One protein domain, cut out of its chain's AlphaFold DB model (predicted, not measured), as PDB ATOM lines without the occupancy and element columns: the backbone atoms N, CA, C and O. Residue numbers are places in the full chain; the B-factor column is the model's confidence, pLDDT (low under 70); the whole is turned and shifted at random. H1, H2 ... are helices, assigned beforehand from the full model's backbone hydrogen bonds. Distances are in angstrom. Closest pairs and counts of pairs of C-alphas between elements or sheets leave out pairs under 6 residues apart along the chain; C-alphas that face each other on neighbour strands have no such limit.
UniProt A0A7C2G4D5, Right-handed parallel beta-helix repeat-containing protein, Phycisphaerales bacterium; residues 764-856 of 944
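Overview. This is residues 764 to 856 of the 944 residues of the protein "Right-handed parallel beta-helix repeat-containing protein" of Phycisphaerales bacterium (UniProt A0A7C2G4D5). This is a rod of little regular structure, mostly loops: H1 and H4 run side by side in opposite directions in one half, with short H3 touching H1, and a looped end holds short H2 and residues 797 to 810. The 93 printed residues include four named helices, in the order H1, H2, H3, H4, and no named strand; the class is all helix, with 27 residues in named elements. It is only just compact, close to loose, with a radius of gyration of the C-alphas of 14.6 A and spans of 49 by 22 by 19 A.

Arrangement. H1, residues 775 to 784, and H2, residues 793 to 796, are apart. H3, residues 823 to 826, touches H1; their closest C-alphas, of Ala 784 and Lys 823, are 5.2 A apart. H4, residues 840 to 848, is close to but not clearly touching H3, the closest C-alphas, of Cys 826 and Asp 842, being 7.0 A apart. H1 and H4 are near each other, with 8 pairs of C-alphas within 10 A. Each O i to N i+4 pair is within hydrogen-bond range in H1 and H4; H2 and H3 are too short for one.

Along the chain. H1 begins at C-alpha 775 (176.103, 218.721, 238.492) and measures 14.1 A; H4 measures 11.5 A and ends at C-alpha 848 (185.267, 214.302, 226.754).

Size, cuts and confidence. The farthest C-alphas, of Asn 799 and Ala 856, are 49.0 A apart. The printed part has no cut; the links H2 to H3 and H3 to H4 are long. Residues 808 to 809 and 848 to 850 have pLDDT under 70.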
ATOM      1  N   ALA A 764     191.116 217.651 238.954       86.38
ATOM      2  CA  ALA A 764     191.223 219.102 238.794       86.38
ATOM      3  C   ALA A 764     189.886 219.812 238.504       86.38
ATOM      4  O   ALA A 764     189.811 221.040 238.612       86.38
ATOM      5  N   LEU A 765     188.856 219.065 238.094       87.31
ATOM      6  CA  LEU A 765     187.500 219.578 237.914       87.31
ATOM      7  C   LEU A 765     186.657 219.493 239.184       87.31
ATOM      8  O   LEU A 765     185.658 220.195 239.244       87.31
ATOM      9  N   ASP A 766     187.061 218.697 240.175       88.06
ATOM     10  CA  ASP A 766     186.410 218.626 241.485       88.06
ATOM     11  C   ASP A 766     186.818 219.863 242.306       88.06
ATOM     12  O   ASP A 766     187.839 219.904 242.997       88.06
ATOM     13  N   TRP A 767     186.070 220.950 242.114       85.12
ATOM     14  CA  TRP A 767     186.387 222.255 242.694       85.12
ATOM     15  C   TRP A 767     185.883 222.421 244.124       85.12
ATOM     16  O   TRP A 767     186.420 223.268 244.846       85.12
ATOM     17  N   ASN A 768     184.852 221.670 244.514       84.56
ATOM     18  CA  ASN A 768     184.320 221.668 245.872       84.56
ATOM     19  C   ASN A 768     185.052 220.650 246.781       84.56
ATOM     20  O   ASN A 768     184.879 220.726 247.999       84.56
ATOM     21  N   ALA A 769     185.930 219.816 246.203       88.75
ATOM     22  CA  ALA A 769     186.726 218.779 246.853       88.75
ATOM     23  C   ALA A 769     185.861 217.731 247.562       88.75
ATOM     24  O   ALA A 769     186.199 217.288 248.665       88.75
ATOM     25  N   ASP A 770     184.733 217.363 246.963       86.69
ATOM     26  CA  ASP A 770     183.809 216.373 247.517       86.69
ATOM     27  C   ASP A 770     184.103 214.931 247.060       86.69
ATOM     28  O   ASP A 770     183.490 213.982 247.563       86.69
ATOM     29  N   GLY A 771     185.086 214.757 246.168       88.69
ATOM     30  CA  GLY A 771     185.467 213.472 245.589       88.69
ATOM     31  C   GLY A 771     184.613 213.058 244.399       88.69
ATOM     32  O   GLY A 771     184.666 211.897 243.997       88.69
ATOM     33  N   ILE A 772     183.799 213.954 243.848       86.94
ATOM     34  CA  ILE A 772     182.857 213.687 242.769       86.94
ATOM     35  C   ILE A 772     182.867 214.875 241.800       86.94
ATOM     36  O   ILE A 772     182.759 216.029 242.176       86.94
ATOM     37  N   VAL A 773     182.921 214.608 240.498       84.44
ATOM     38  CA  VAL A 773     182.638 215.644 239.491       84.44
ATOM     39  C   VAL A 773     181.219 215.444 238.994       84.44
ATOM     40  O   VAL A 773     180.937 214.500 238.247       84.44
ATOM     41  N   ASN A 774     180.310 216.327 239.397       79.25
ATOM     42  CA  ASN A 774     178.890 216.177 239.107       79.25
ATOM     43  C   ASN A 774     178.226 217.507 238.700       79.25
ATOM     44  O   ASN A 774     178.847 218.437 238.178       79.25
ATOM     45  N   TYR A 775     176.902 217.557 238.839       79.12
ATOM     46  CA  TYR A 775     176.103 218.721 238.492       79.12
ATOM     47  C   TYR A 775     176.477 219.990 239.268       79.12
ATOM     48  O   TYR A 775     176.223 221.070 238.739       79.12
ATOM     49  N   GLU A 776     177.093 219.888 240.447       80.69
ATOM     50  CA  GLU A 776     177.599 221.036 241.204       80.69
ATOM     51  C   GLU A 776     178.709 221.760 240.427       80.69
ATOM     52  O   GLU A 776     178.572 222.946 240.108       80.69
ATOM     53  N   GLU A 777     179.746 221.053 239.976       84.19
ATOM     54  CA  GLU A 777     180.836 221.624 239.164       84.19
ATOM     55  C   GLU A 777     180.295 222.159 237.832       84.19
ATOM     56  O   GLU A 777     180.691 223.227 237.343       84.19
ATOM     57  N   PHE A 778     179.337 221.437 237.242       82.31
ATOM     58  CA  PHE A 778     178.691 221.866 236.006       82.31
ATOM     59  C   PHE A 778     177.852 223.135 236.192       82.31
ATOM     60  O   PHE A 778     177.797 223.967 235.280       82.31
ATOM     61  N   GLU A 779     177.219 223.335 237.351       81.06
ATOM     62  CA  GLU A 779     176.501 224.569 237.664       81.06
ATOM     63  C   GLU A 779     177.458 225.762 237.602       81.06
ATOM     64  O   GLU A 779     177.191 226.719 236.862       81.06
ATOM     65  N   TYR A 780     178.611 225.674 238.275       79.56
ATOM     66  CA  TYR A 780     179.665 226.693 238.203       79.56
ATOM     67  C   TYR A 780     180.085 226.957 236.754       79.56
ATOM     68  O   TYR A 780     180.057 228.105 236.294       79.56
ATOM     69  N   PHE A 781     180.387 225.907 235.992       82.56
ATOM     70  CA  PHE A 781     180.746 226.032 234.580       82.56
ATOM     71  C   PHE A 781     179.652 226.747 233.761       82.56
ATOM     72  O   PHE A 781     179.926 227.672 232.986       82.56
ATOM     73  N   SER A 782     178.384 226.382 233.972       80.31
ATOM     74  CA  SER A 782     177.233 226.943 233.255       80.31
ATOM     75  C   SER A 782     177.031 228.439 233.528       80.31
ATOM     76  O   SER A 782     176.676 229.201 232.621       80.31
ATOM     77  N   LEU A 783     177.324 228.891 234.751       83.00
ATOM     78  CA  LEU A 783     177.281 230.300 235.141       83.00
ATOM     79  C   LEU A 783     178.425 231.103 234.500       83.00
ATOM     80  O   LEU A 783     178.278 232.304 234.234       83.00
ATOM     81  N   ALA A 784     179.562 230.458 234.243       85.81
ATOM     82  CA  ALA A 784     180.719 231.074 233.608       85.81
ATOM     83  C   ALA A 784     180.595 231.136 232.078       85.81
ATOM     84  O   ALA A 784     181.247 231.975 231.456       85.81
ATOM     85  N   TRP A 785     179.717 230.327 231.479       86.75
ATOM     86  CA  TRP A 785     179.515 230.198 230.033       86.75
ATOM     87  C   TRP A 785     179.532 231.531 229.275       86.75
ATOM     88  O   TRP A 785     178.811 232.465 229.638       86.75
ATOM     89  N   LEU A 786     180.310 231.635 228.190       85.56
ATOM     90  CA  LEU A 786     180.515 232.846 227.370       85.56
ATOM     91  C   LEU A 786     181.108 234.052 228.118       85.56
ATOM     92  O   LEU A 786     181.030 235.183 227.621       85.56
ATOM     93  N   SER A 787     181.624 233.869 229.333       89.25
ATOM     94  CA  SER A 787     182.422 234.907 229.986       89.25
ATOM     95  C   SER A 787     183.769 235.037 229.287       89.25
ATOM     96  O   SER A 787     184.200 234.134 228.575       89.25
ATOM     97  N   HIS A 788     184.407 236.189 229.461       89.00
ATOM     98  CA  HIS A 788     185.574 236.556 228.672       89.00
ATOM     99  C   HIS A 788     186.623 237.271 229.526       89.00
ATOM    100  O   HIS A 788     186.275 238.091 230.383       89.00
ATOM    101  N   ASP A 789     187.906 237.012 229.269       90.69
ATOM    102  CA  ASP A 789     189.016 237.641 229.983       90.69
ATOM    103  C   ASP A 789     189.026 239.166 229.746       90.69
ATOM    104  O   ASP A 789     189.182 239.612 228.603       90.69
ATOM    105  N   PRO A 790     188.941 240.004 230.801       88.50
ATOM    106  CA  PRO A 790     189.102 241.457 230.695       88.50
ATOM    107  C   PRO A 790     190.457 241.910 230.117       88.50
ATOM    108  O   PRO A 790     190.623 243.080 229.745       88.50
ATOM    109  N   ASN A 791     191.456 241.026 230.108       87.25
ATOM    110  CA  ASN A 791     192.784 241.253 229.552       87.25
ATOM    111  C   ASN A 791     192.967 240.770 228.110       87.25
ATOM    112  O   ASN A 791     194.069 240.937 227.579       87.25
ATOM    113  N   ASP A 792     191.912 240.284 227.447       87.50
ATOM    114  CA  ASP A 792     191.955 240.016 226.011       87.50
ATOM    115  C   ASP A 792     192.351 241.287 225.224       87.50
ATOM    116  O   ASP A 792     191.687 242.331 225.323       87.50
ATOM    117  N   PRO A 793     193.428 241.234 224.415       84.12
ATOM    118  CA  PRO A 793     193.813 242.324 223.531       84.12
ATOM    119  C   PRO A 793     192.692 242.864 222.628       84.12
ATOM    120  O   PRO A 793     192.735 244.059 222.319       84.12
ATOM    121  N   ALA A 794     191.728 242.039 222.201       78.75
ATOM    122  CA  ALA A 794     190.605 242.493 221.374       78.75
ATOM    123  C   ALA A 794     189.603 243.325 222.193       78.75
ATOM    124  O   ALA A 794     189.201 244.410 221.763       78.75
ATOM    125  N   VAL A 795     189.298 242.908 223.426       79.88
ATOM    126  CA  VAL A 795     188.468 243.679 224.374       79.88
ATOM    127  C   VAL A 795     189.147 244.988 224.804       79.88
ATOM    128  O   VAL A 795     188.477 245.994 225.038       79.88
ATOM    129  N   GLN A 796     190.481 245.053 224.861       76.44
ATOM    130  CA  GLN A 796     191.190 246.257 225.323       76.44
ATOM    131  C   GLN A 796     191.401 247.367 224.274       76.44
ATOM    132  O   GLN A 796     191.753 248.488 224.664       76.44
ATOM    133  N   ASP A 797     191.205 247.129 222.969       79.75
ATOM    134  CA  ASP A 797     191.350 248.171 221.933       79.75
ATOM    135  C   ASP A 797     190.022 248.919 221.684       79.75
ATOM    136  O   ASP A 797     189.101 248.367 221.085       79.75
ATOM    137  N   PRO A 798     189.913 250.225 222.018       73.12
ATOM    138  CA  PRO A 798     188.685 251.002 221.812       73.12
ATOM    139  C   PRO A 798     188.262 251.174 220.344       73.12
ATOM    140  O   PRO A 798     187.234 251.794 220.076       73.12
ATOM    141  N   ASN A 799     189.092 250.745 219.387       78.19
ATOM    142  CA  ASN A 799     188.783 250.753 217.956       78.19
ATOM    143  C   ASN A 799     188.465 249.353 217.409       78.19
ATOM    144  O   ASN A 799     188.254 249.232 216.197       78.19
ATOM    145  N   ASP A 800     188.465 248.328 218.261       78.12
ATOM    146  CA  ASP A 800     188.083 246.966 217.903       78.12
ATOM    147  C   ASP A 800     186.553 246.854 217.739       78.12
ATOM    148  O   ASP A 800     185.812 247.417 218.556       78.12
ATOM    149  N   PRO A 801     186.054 246.168 216.690       70.19
ATOM    150  CA  PRO A 801     184.638 245.843 216.530       70.19
ATOM    151  C   PRO A 801     183.956 245.254 217.774       70.19
ATOM    152  O   PRO A 801     182.784 245.550 217.991       70.19
ATOM    153  N   VAL A 802     184.662 244.477 218.606       72.75
ATOM    154  CA  VAL A 802     184.073 243.833 219.804       72.75
ATOM    155  C   VAL A 802     183.690 244.822 220.916       72.75
ATOM    156  O   VAL A 802     182.958 244.471 221.834       72.75
ATOM    157  N   ASN A 803     184.131 246.082 220.822       71.56
ATOM    158  CA  ASN A 803     183.797 247.159 221.760       71.56
ATOM    159  C   ASN A 803     182.617 248.042 221.302       71.56
ATOM    160  O   ASN A 803     182.262 249.004 221.991       71.56
ATOM    161  N   ASP A 804     182.011 247.756 220.142       78.50
ATOM    162  CA  ASP A 804     180.814 248.441 219.640       78.50
ATOM    163  C   ASP A 804     179.545 247.692 220.090       78.50
ATOM    164  O   ASP A 804     179.324 246.580 219.616       78.50
ATOM    165  N   PRO A 805     178.671 248.279 220.937       80.50
ATOM    166  CA  PRO A 805     177.439 247.633 221.407       80.50
ATOM    167  C   PRO A 805     176.481 247.159 220.303       80.50
ATOM    168  O   PRO A 805     175.576 246.370 220.574       80.50
ATOM    169  N   ASP A 806     176.636 247.653 219.070       78.75
ATOM    170  CA  ASP A 806     175.837 247.252 217.909       78.75
ATOM    171  C   ASP A 806     176.472 246.112 217.073       78.75
ATOM    172  O   ASP A 806     175.841 245.649 216.103       78.75
ATOM    173  N   ASP A 807     177.696 245.667 217.396       78.19
ATOM    174  CA  ASP A 807     178.401 244.578 216.706       78.19
ATOM    175  C   ASP A 807     177.955 243.194 217.226       78.19
ATOM    176  O   ASP A 807     177.836 242.985 218.431       78.19
ATOM    177  N   PRO A 808     177.717 242.203 216.345       69.06
ATOM    178  CA  PRO A 808     177.429 240.828 216.758       69.06
ATOM    179  C   PRO A 808     178.508 240.144 217.612       69.06
ATOM    180  O   PRO A 808     178.204 239.108 218.190       69.06
ATOM    181  N   ALA A 809     179.740 240.656 217.627       69.25
ATOM    182  CA  ALA A 809     180.845 240.174 218.454       69.25
ATOM    183  C   ALA A 809     181.043 241.013 219.733       69.25
ATOM    184  O   ALA A 809     182.083 240.916 220.375       69.25
ATOM    185  N   TYR A 810     180.076 241.868 220.088       79.50
ATOM    186  CA  TYR A 810     180.138 242.675 221.302       79.50
ATOM    187  C   TYR A 810     180.074 241.822 222.567       79.50
ATOM    188  O   TYR A 810     179.128 241.052 222.760       79.50
ATOM    189  N   ILE A 811     181.030 242.035 223.467       78.31
ATOM    190  CA  ILE A 811     181.076 241.371 224.769       78.31
ATOM    191  C   ILE A 811     180.460 242.303 225.815       78.31
ATOM    192  O   ILE A 811     180.944 243.409 226.068       78.31
ATOM    193  N   HIS A 812     179.354 241.871 226.425       82.06
ATOM    194  CA  HIS A 812     178.685 242.660 227.458       82.06
ATOM    195  C   HIS A 812     179.586 242.786 228.699       82.06
ATOM    196  O   HIS A 812     180.160 241.779 229.106       82.06
ATOM    197  N   PRO A 813     179.671 243.957 229.364       81.56
ATOM    198  CA  PRO A 813     180.509 244.134 230.551       81.56
ATOM    199  C   PRO A 813     180.293 243.078 231.640       81.56
ATOM    200  O   PRO A 813     181.251 242.686 232.292       81.56
ATOM    201  N   ASP A 814     179.071 242.563 231.794       81.38
ATOM    202  CA  ASP A 814     178.751 241.509 232.770       81.38
ATOM    203  C   ASP A 814     179.447 240.163 232.486       81.38
ATOM    204  O   ASP A 814     179.666 239.375 233.403       81.38
ATOM    205  N   ARG A 815     179.860 239.910 231.236       83.69
ATOM    206  CA  ARG A 815     180.677 238.745 230.845       83.69
ATOM    207  C   ARG A 815     182.143 238.881 231.267       83.69
ATOM    208  O   ARG A 815     182.858 237.893 231.265       83.69
ATOM    209  N   LEU A 816     182.580 240.086 231.634       84.75
ATOM    210  CA  LEU A 816     183.929 240.377 232.135       84.75
ATOM    211  C   LEU A 816     183.978 240.396 233.673       84.75
ATOM    212  O   LEU A 816     185.050 240.337 234.275       84.75
ATOM    213  N   ILE A 817     182.812 240.551 234.310       83.38
ATOM    214  CA  ILE A 817     182.666 240.593 235.765       83.38
ATOM    215  C   ILE A 817     183.043 239.226 236.341       83.38
ATOM    216  O   ILE A 817     182.685 238.192 235.776       83.38
ATOM    217  N   ASP A 818     183.769 239.254 237.456       85.88
ATOM    218  CA  ASP A 818     184.185 238.097 238.254       85.88
ATOM    219  C   ASP A 818     185.110 237.101 237.527       85.88
ATOM    220  O   ASP A 818     185.373 236.017 238.045       85.88
ATOM    221  N   TRP A 819     185.675 237.487 236.366       88.94
ATOM    222  CA  TRP A 819     186.620 236.650 235.612       88.94
ATOM    223  C   TRP A 819     187.743 236.122 236.500       88.94
ATOM    224  O   TRP A 819     187.892 234.922 236.642       88.94
ATOM    225  N   TYR A 820     188.470 237.022 237.162       87.44
ATOM    226  CA  TYR A 820     189.573 236.678 238.066       87.44
ATOM    227  C   TYR A 820     189.129 236.268 239.474       87.44
ATOM    228  O   TYR A 820     189.987 236.022 240.317       87.44
ATOM    229  N   GLU A 821     187.824 236.274 239.757       82.25
ATOM    230  CA  GLU A 821     187.309 235.827 241.053       82.25
ATOM    231  C   GLU A 821     187.055 234.318 241.029       82.25
ATOM    232  O   GLU A 821     187.495 233.636 241.945       82.25
ATOM    233  N   TRP A 822     186.418 233.795 239.975       84.56
ATOM    234  CA  TRP A 822     186.126 232.357 239.876       84.56
ATOM    235  C   TRP A 822     185.978 231.845 238.435       84.56
ATOM    236  O   TRP A 822     186.423 230.748 238.126       84.56
ATOM    237  N   LYS A 823     185.428 232.645 237.507       87.50
ATOM    238  CA  LYS A 823     185.087 232.164 236.152       87.50
ATOM    239  C   LYS A 823     186.287 231.689 235.341       87.50
ATOM    240  O   LYS A 823     186.131 230.803 234.515       87.50
ATOM    241  N   TYR A 824     187.471 232.265 235.559       88.38
ATOM    242  CA  TYR A 824     188.690 231.849 234.860       88.38
ATOM    243  C   TYR A 824     189.020 230.361 235.062       88.38
ATOM    244  O   TYR A 824     189.694 229.791 234.213       88.38
ATOM    245  N   MET A 825     188.552 229.742 236.152       87.06
ATOM    246  CA  MET A 825     188.726 228.308 236.415       87.06
ATOM    247  C   MET A 825     187.969 227.442 235.402       87.06
ATOM    248  O   MET A 825     188.384 226.328 235.119       87.06
ATOM    249  N   CYS A 826     186.896 227.971 234.811       87.88
ATOM    250  CA  CYS A 826     186.092 227.283 233.806       87.88
ATOM    251  C   CYS A 826     186.648 227.439 232.374       87.88
ATOM    252  O   CYS A 826     186.039 226.933 231.437       87.88
ATOM    253  N   ASN A 827     187.763 228.157 232.189       91.06
ATOM    254  CA  ASN A 827     188.463 228.298 230.906       91.06
ATOM    255  C   ASN A 827     189.486 227.160 230.746       91.06
ATOM    256  O   ASN A 827     190.694 227.365 230.903       91.06
ATOM    257  N   LEU A 828     188.965 225.951 230.549       89.06
ATOM    258  CA  LEU A 828     189.698 224.688 230.530       89.06
ATOM    259  C   LEU A 828     190.567 224.507 229.268       89.06
ATOM    260  O   LEU A 828     191.637 223.905 229.362       89.06
ATOM    261  N   ASP A 829     190.175 225.062 228.112       88.75
ATOM    262  CA  ASP A 829     191.003 225.152 226.898       88.75
ATOM    263  C   ASP A 829     191.491 226.594 226.686       88.75
ATOM    264  O   ASP A 829     190.898 227.403 225.974       88.75
ATOM    265  N   ASP A 830     192.659 226.911 227.247       86.19
ATOM    266  CA  ASP A 830     193.281 228.235 227.136       86.19
ATOM    267  C   ASP A 830     194.014 228.486 225.798       86.19
ATOM    268  O   ASP A 830     194.873 229.377 225.682       86.19
ATOM    269  N   SER A 831     193.679 227.729 224.750       88.88
ATOM    270  CA  SER A 831     194.396 227.737 223.484       88.88
ATOM    271  C   SER A 831     193.577 228.268 222.302       88.88
ATOM    272  O   SER A 831     192.353 228.282 222.266       88.88
ATOM    273  N   GLY A 832     194.283 228.730 221.266       85.81
ATOM    274  CA  GLY A 832     193.650 229.092 219.997       85.81
ATOM    275  C   GLY A 832     192.647 230.243 220.111       85.81
ATOM    276  O   GLY A 832     193.022 231.336 220.531       85.81
ATOM    277  N   ASP A 833     191.422 230.002 219.634       79.75
ATOM    278  CA  ASP A 833     190.334 230.986 219.664       79.75
ATOM    279  C   ASP A 833     189.651 231.036 221.053       79.75
ATOM    280  O   ASP A 833     189.137 232.089 221.408       79.75
ATOM    281  N   SER A 834     189.767 229.976 221.865       85.56
ATOM    282  CA  SER A 834     189.186 229.839 223.217       85.56
ATOM    283  C   SER A 834     190.081 230.415 224.326       85.56
ATOM    284  O   SER A 834     189.675 230.563 225.467       85.56
ATOM    285  N   GLN A 835     191.291 230.880 223.979       88.75
ATOM    286  CA  GLN A 835     192.288 231.414 224.922       88.75
ATOM    287  C   GLN A 835     191.754 232.432 225.949       88.75
ATOM    288  O   GLN A 835     192.322 232.568 227.036       88.75
ATOM    289  N   TYR A 836     190.726 233.197 225.589       89.94
ATOM    290  CA  TYR A 836     190.179 234.260 226.424       89.94
ATOM    291  C   TYR A 836     188.673 234.134 226.663       89.94
ATOM    292  O   TYR A 836     188.106 235.051 227.256       89.94
ATOM    293  N   GLU A 837     188.019 233.069 226.198       89.19
ATOM    294  CA  GLU A 837     186.565 232.934 226.258       89.19
ATOM    295  C   GLU A 837     186.147 231.531 226.669       89.19
ATOM    296  O   GLU A 837     186.654 230.562 226.131       89.19
ATOM    297  N   ILE A 838     185.168 231.453 227.572       87.56
ATOM    298  CA  ILE A 838     184.584 230.172 227.972       87.56
ATOM    299  C   ILE A 838     183.555 229.768 226.923       87.56
ATOM    300  O   ILE A 838     182.501 230.408 226.790       87.56
ATOM    301  N   ASP A 839     183.851 228.713 226.182       84.12
ATOM    302  CA  ASP A 839     183.119 228.292 225.004       84.12
ATOM    303  C   ASP A 839     182.992 226.759 224.882       84.12
ATOM    304  O   ASP A 839     183.102 225.983 225.831       84.12
ATOM    305  N   LEU A 840     182.640 226.306 223.678       80.56
ATOM    306  CA  LEU A 840     182.418 224.894 223.398       80.56
ATOM    307  C   LEU A 840     183.669 224.028 223.589       80.56
ATOM    308  O   LEU A 840     183.516 222.846 223.889       80.56
ATOM    309  N   ALA A 841     184.869 224.568 223.389       84.25
ATOM    310  CA  ALA A 841     186.114 223.854 223.629       84.25
ATOM    311  C   ALA A 841     186.267 223.523 225.117       84.25
ATOM    312  O   ALA A 841     186.534 222.369 225.437       84.25
ATOM    313  N   ASP A 842     185.953 224.459 226.016       86.12
ATOM    314  CA  ASP A 842     185.982 224.213 227.463       86.12
ATOM    315  C   ASP A 842     184.935 223.184 227.893       86.12
ATOM    316  O   ASP A 842     185.220 222.293 228.687       86.12
ATOM    317  N   LEU A 843     183.727 223.246 227.320       82.75
ATOM    318  CA  LEU A 843     182.685 222.248 227.597       82.75
ATOM    319  C   LEU A 843     183.097 220.857 227.102       82.75
ATOM    320  O   LEU A 843     182.770 219.846 227.716       82.75
ATOM    321  N   THR A 844     183.805 220.811 225.974       82.19
ATOM    322  CA  THR A 844     184.363 219.565 225.450       82.19
ATOM    323  C   THR A 844     185.429 219.034 226.404       82.19
ATOM    324  O   THR A 844     185.407 217.851 226.708       82.19
ATOM    325  N   GLU A 845     186.306 219.886 226.939       83.56
ATOM    326  CA  GLU A 845     187.336 219.481 227.906       83.56
ATOM    327  C   GLU A 845     186.729 218.949 229.217       83.56
ATOM    328  O   GLU A 845     187.206 217.942 229.744       83.56
ATOM    329  N   PHE A 846     185.638 219.569 229.685       81.94
ATOM    330  CA  PHE A 846     184.874 219.143 230.863       81.94
ATOM    331  C   PHE A 846     184.236 217.748 230.687       81.94
ATOM    332  O   PHE A 846     184.220 216.953 231.624       81.94
ATOM    333  N   ILE A 847     183.730 217.423 229.487       77.81
ATOM    334  CA  ILE A 847     182.977 216.179 229.223       77.81
ATOM    335  C   ILE A 847     183.851 215.052 228.641       77.81
ATOM    336  O   ILE A 847     183.774 213.908 229.088       77.81
ATOM    337  N   ASP A 848     184.661 215.331 227.617       68.38
ATOM    338  CA  ASP A 848     185.267 214.302 226.754       68.38
ATOM    339  C   ASP A 848     186.513 213.630 227.359       68.38
ATOM    340  O   ASP A 848     186.913 212.560 226.891       68.38
ATOM    341  N   ASN A 849     187.126 214.202 228.401       64.44
ATOM    342  CA  ASN A 849     188.310 213.615 229.045       64.44
ATOM    343  C   ASN A 849     187.992 212.560 230.115       64.44
ATOM    344  O   ASN A 849     188.904 212.077 230.778       64.44
ATOM    345  N   GLY A 850     186.726 212.155 230.252       60.88
ATOM    346  CA  GLY A 850     186.320 211.137 231.227       60.88
ATOM    347  C   GLY A 850     186.278 211.640 232.670       60.88
ATOM    348  O   GLY A 850     186.227 210.828 233.584       60.88
ATOM    349  N   TYR A 851     186.303 212.960 232.864       71.50
ATOM    350  CA  TYR A 851     186.197 213.588 234.178       71.50
ATOM    351  C   TYR A 851     184.745 213.848 234.597       71.50
ATOM    352  O   TYR A 851     184.477 213.928 235.785       71.50
ATOM    353  N   TRP A 852     183.800 213.948 233.657       77.94
ATOM    354  CA  TRP A 852     182.373 214.008 233.984       77.94
ATOM    355  C   TRP A 852     181.917 212.711 234.659       77.94
ATOM    356  O   TRP A 852     182.131 211.634 234.097       77.94
ATOM    357  N   LEU A 853     181.264 212.824 235.822       80.69
ATOM    358  CA  LEU A 853     180.886 211.700 236.691       80.69
ATOM    359  C   LEU A 853     182.086 210.913 237.231       80.69
ATOM    360  O   LEU A 853     181.955 209.733 237.556       80.69
ATOM    361  N   TRP A 854     183.259 211.546 237.308       87.31
ATOM    362  CA  TRP A 854     184.373 210.980 238.056       87.31
ATOM    363  C   TRP A 854     184.001 210.879 239.536       87.31
ATOM    364  O   TRP A 854     183.330 211.761 240.071       87.31
ATOM    365  N   ILE A 855     184.432 209.790 240.165       86.44
ATOM    366  CA  ILE A 855     184.234 209.492 241.580       86.44
ATOM    367  C   ILE A 855     185.584 209.015 242.105       86.44
ATOM    368  O   ILE A 855     186.188 208.112 241.518       86.44
ATOM    369  N   ALA A 856     186.051 209.621 243.187       90.00
ATOM    370  CA  ALA A 856     187.265 209.215 243.865       90.00
ATOM    371  C   ALA A 856     187.093 207.833 244.510       90.00
ATOM    372  O   ALA A 856     186.005 207.470 244.964       90.00
TER     373      ALA A 856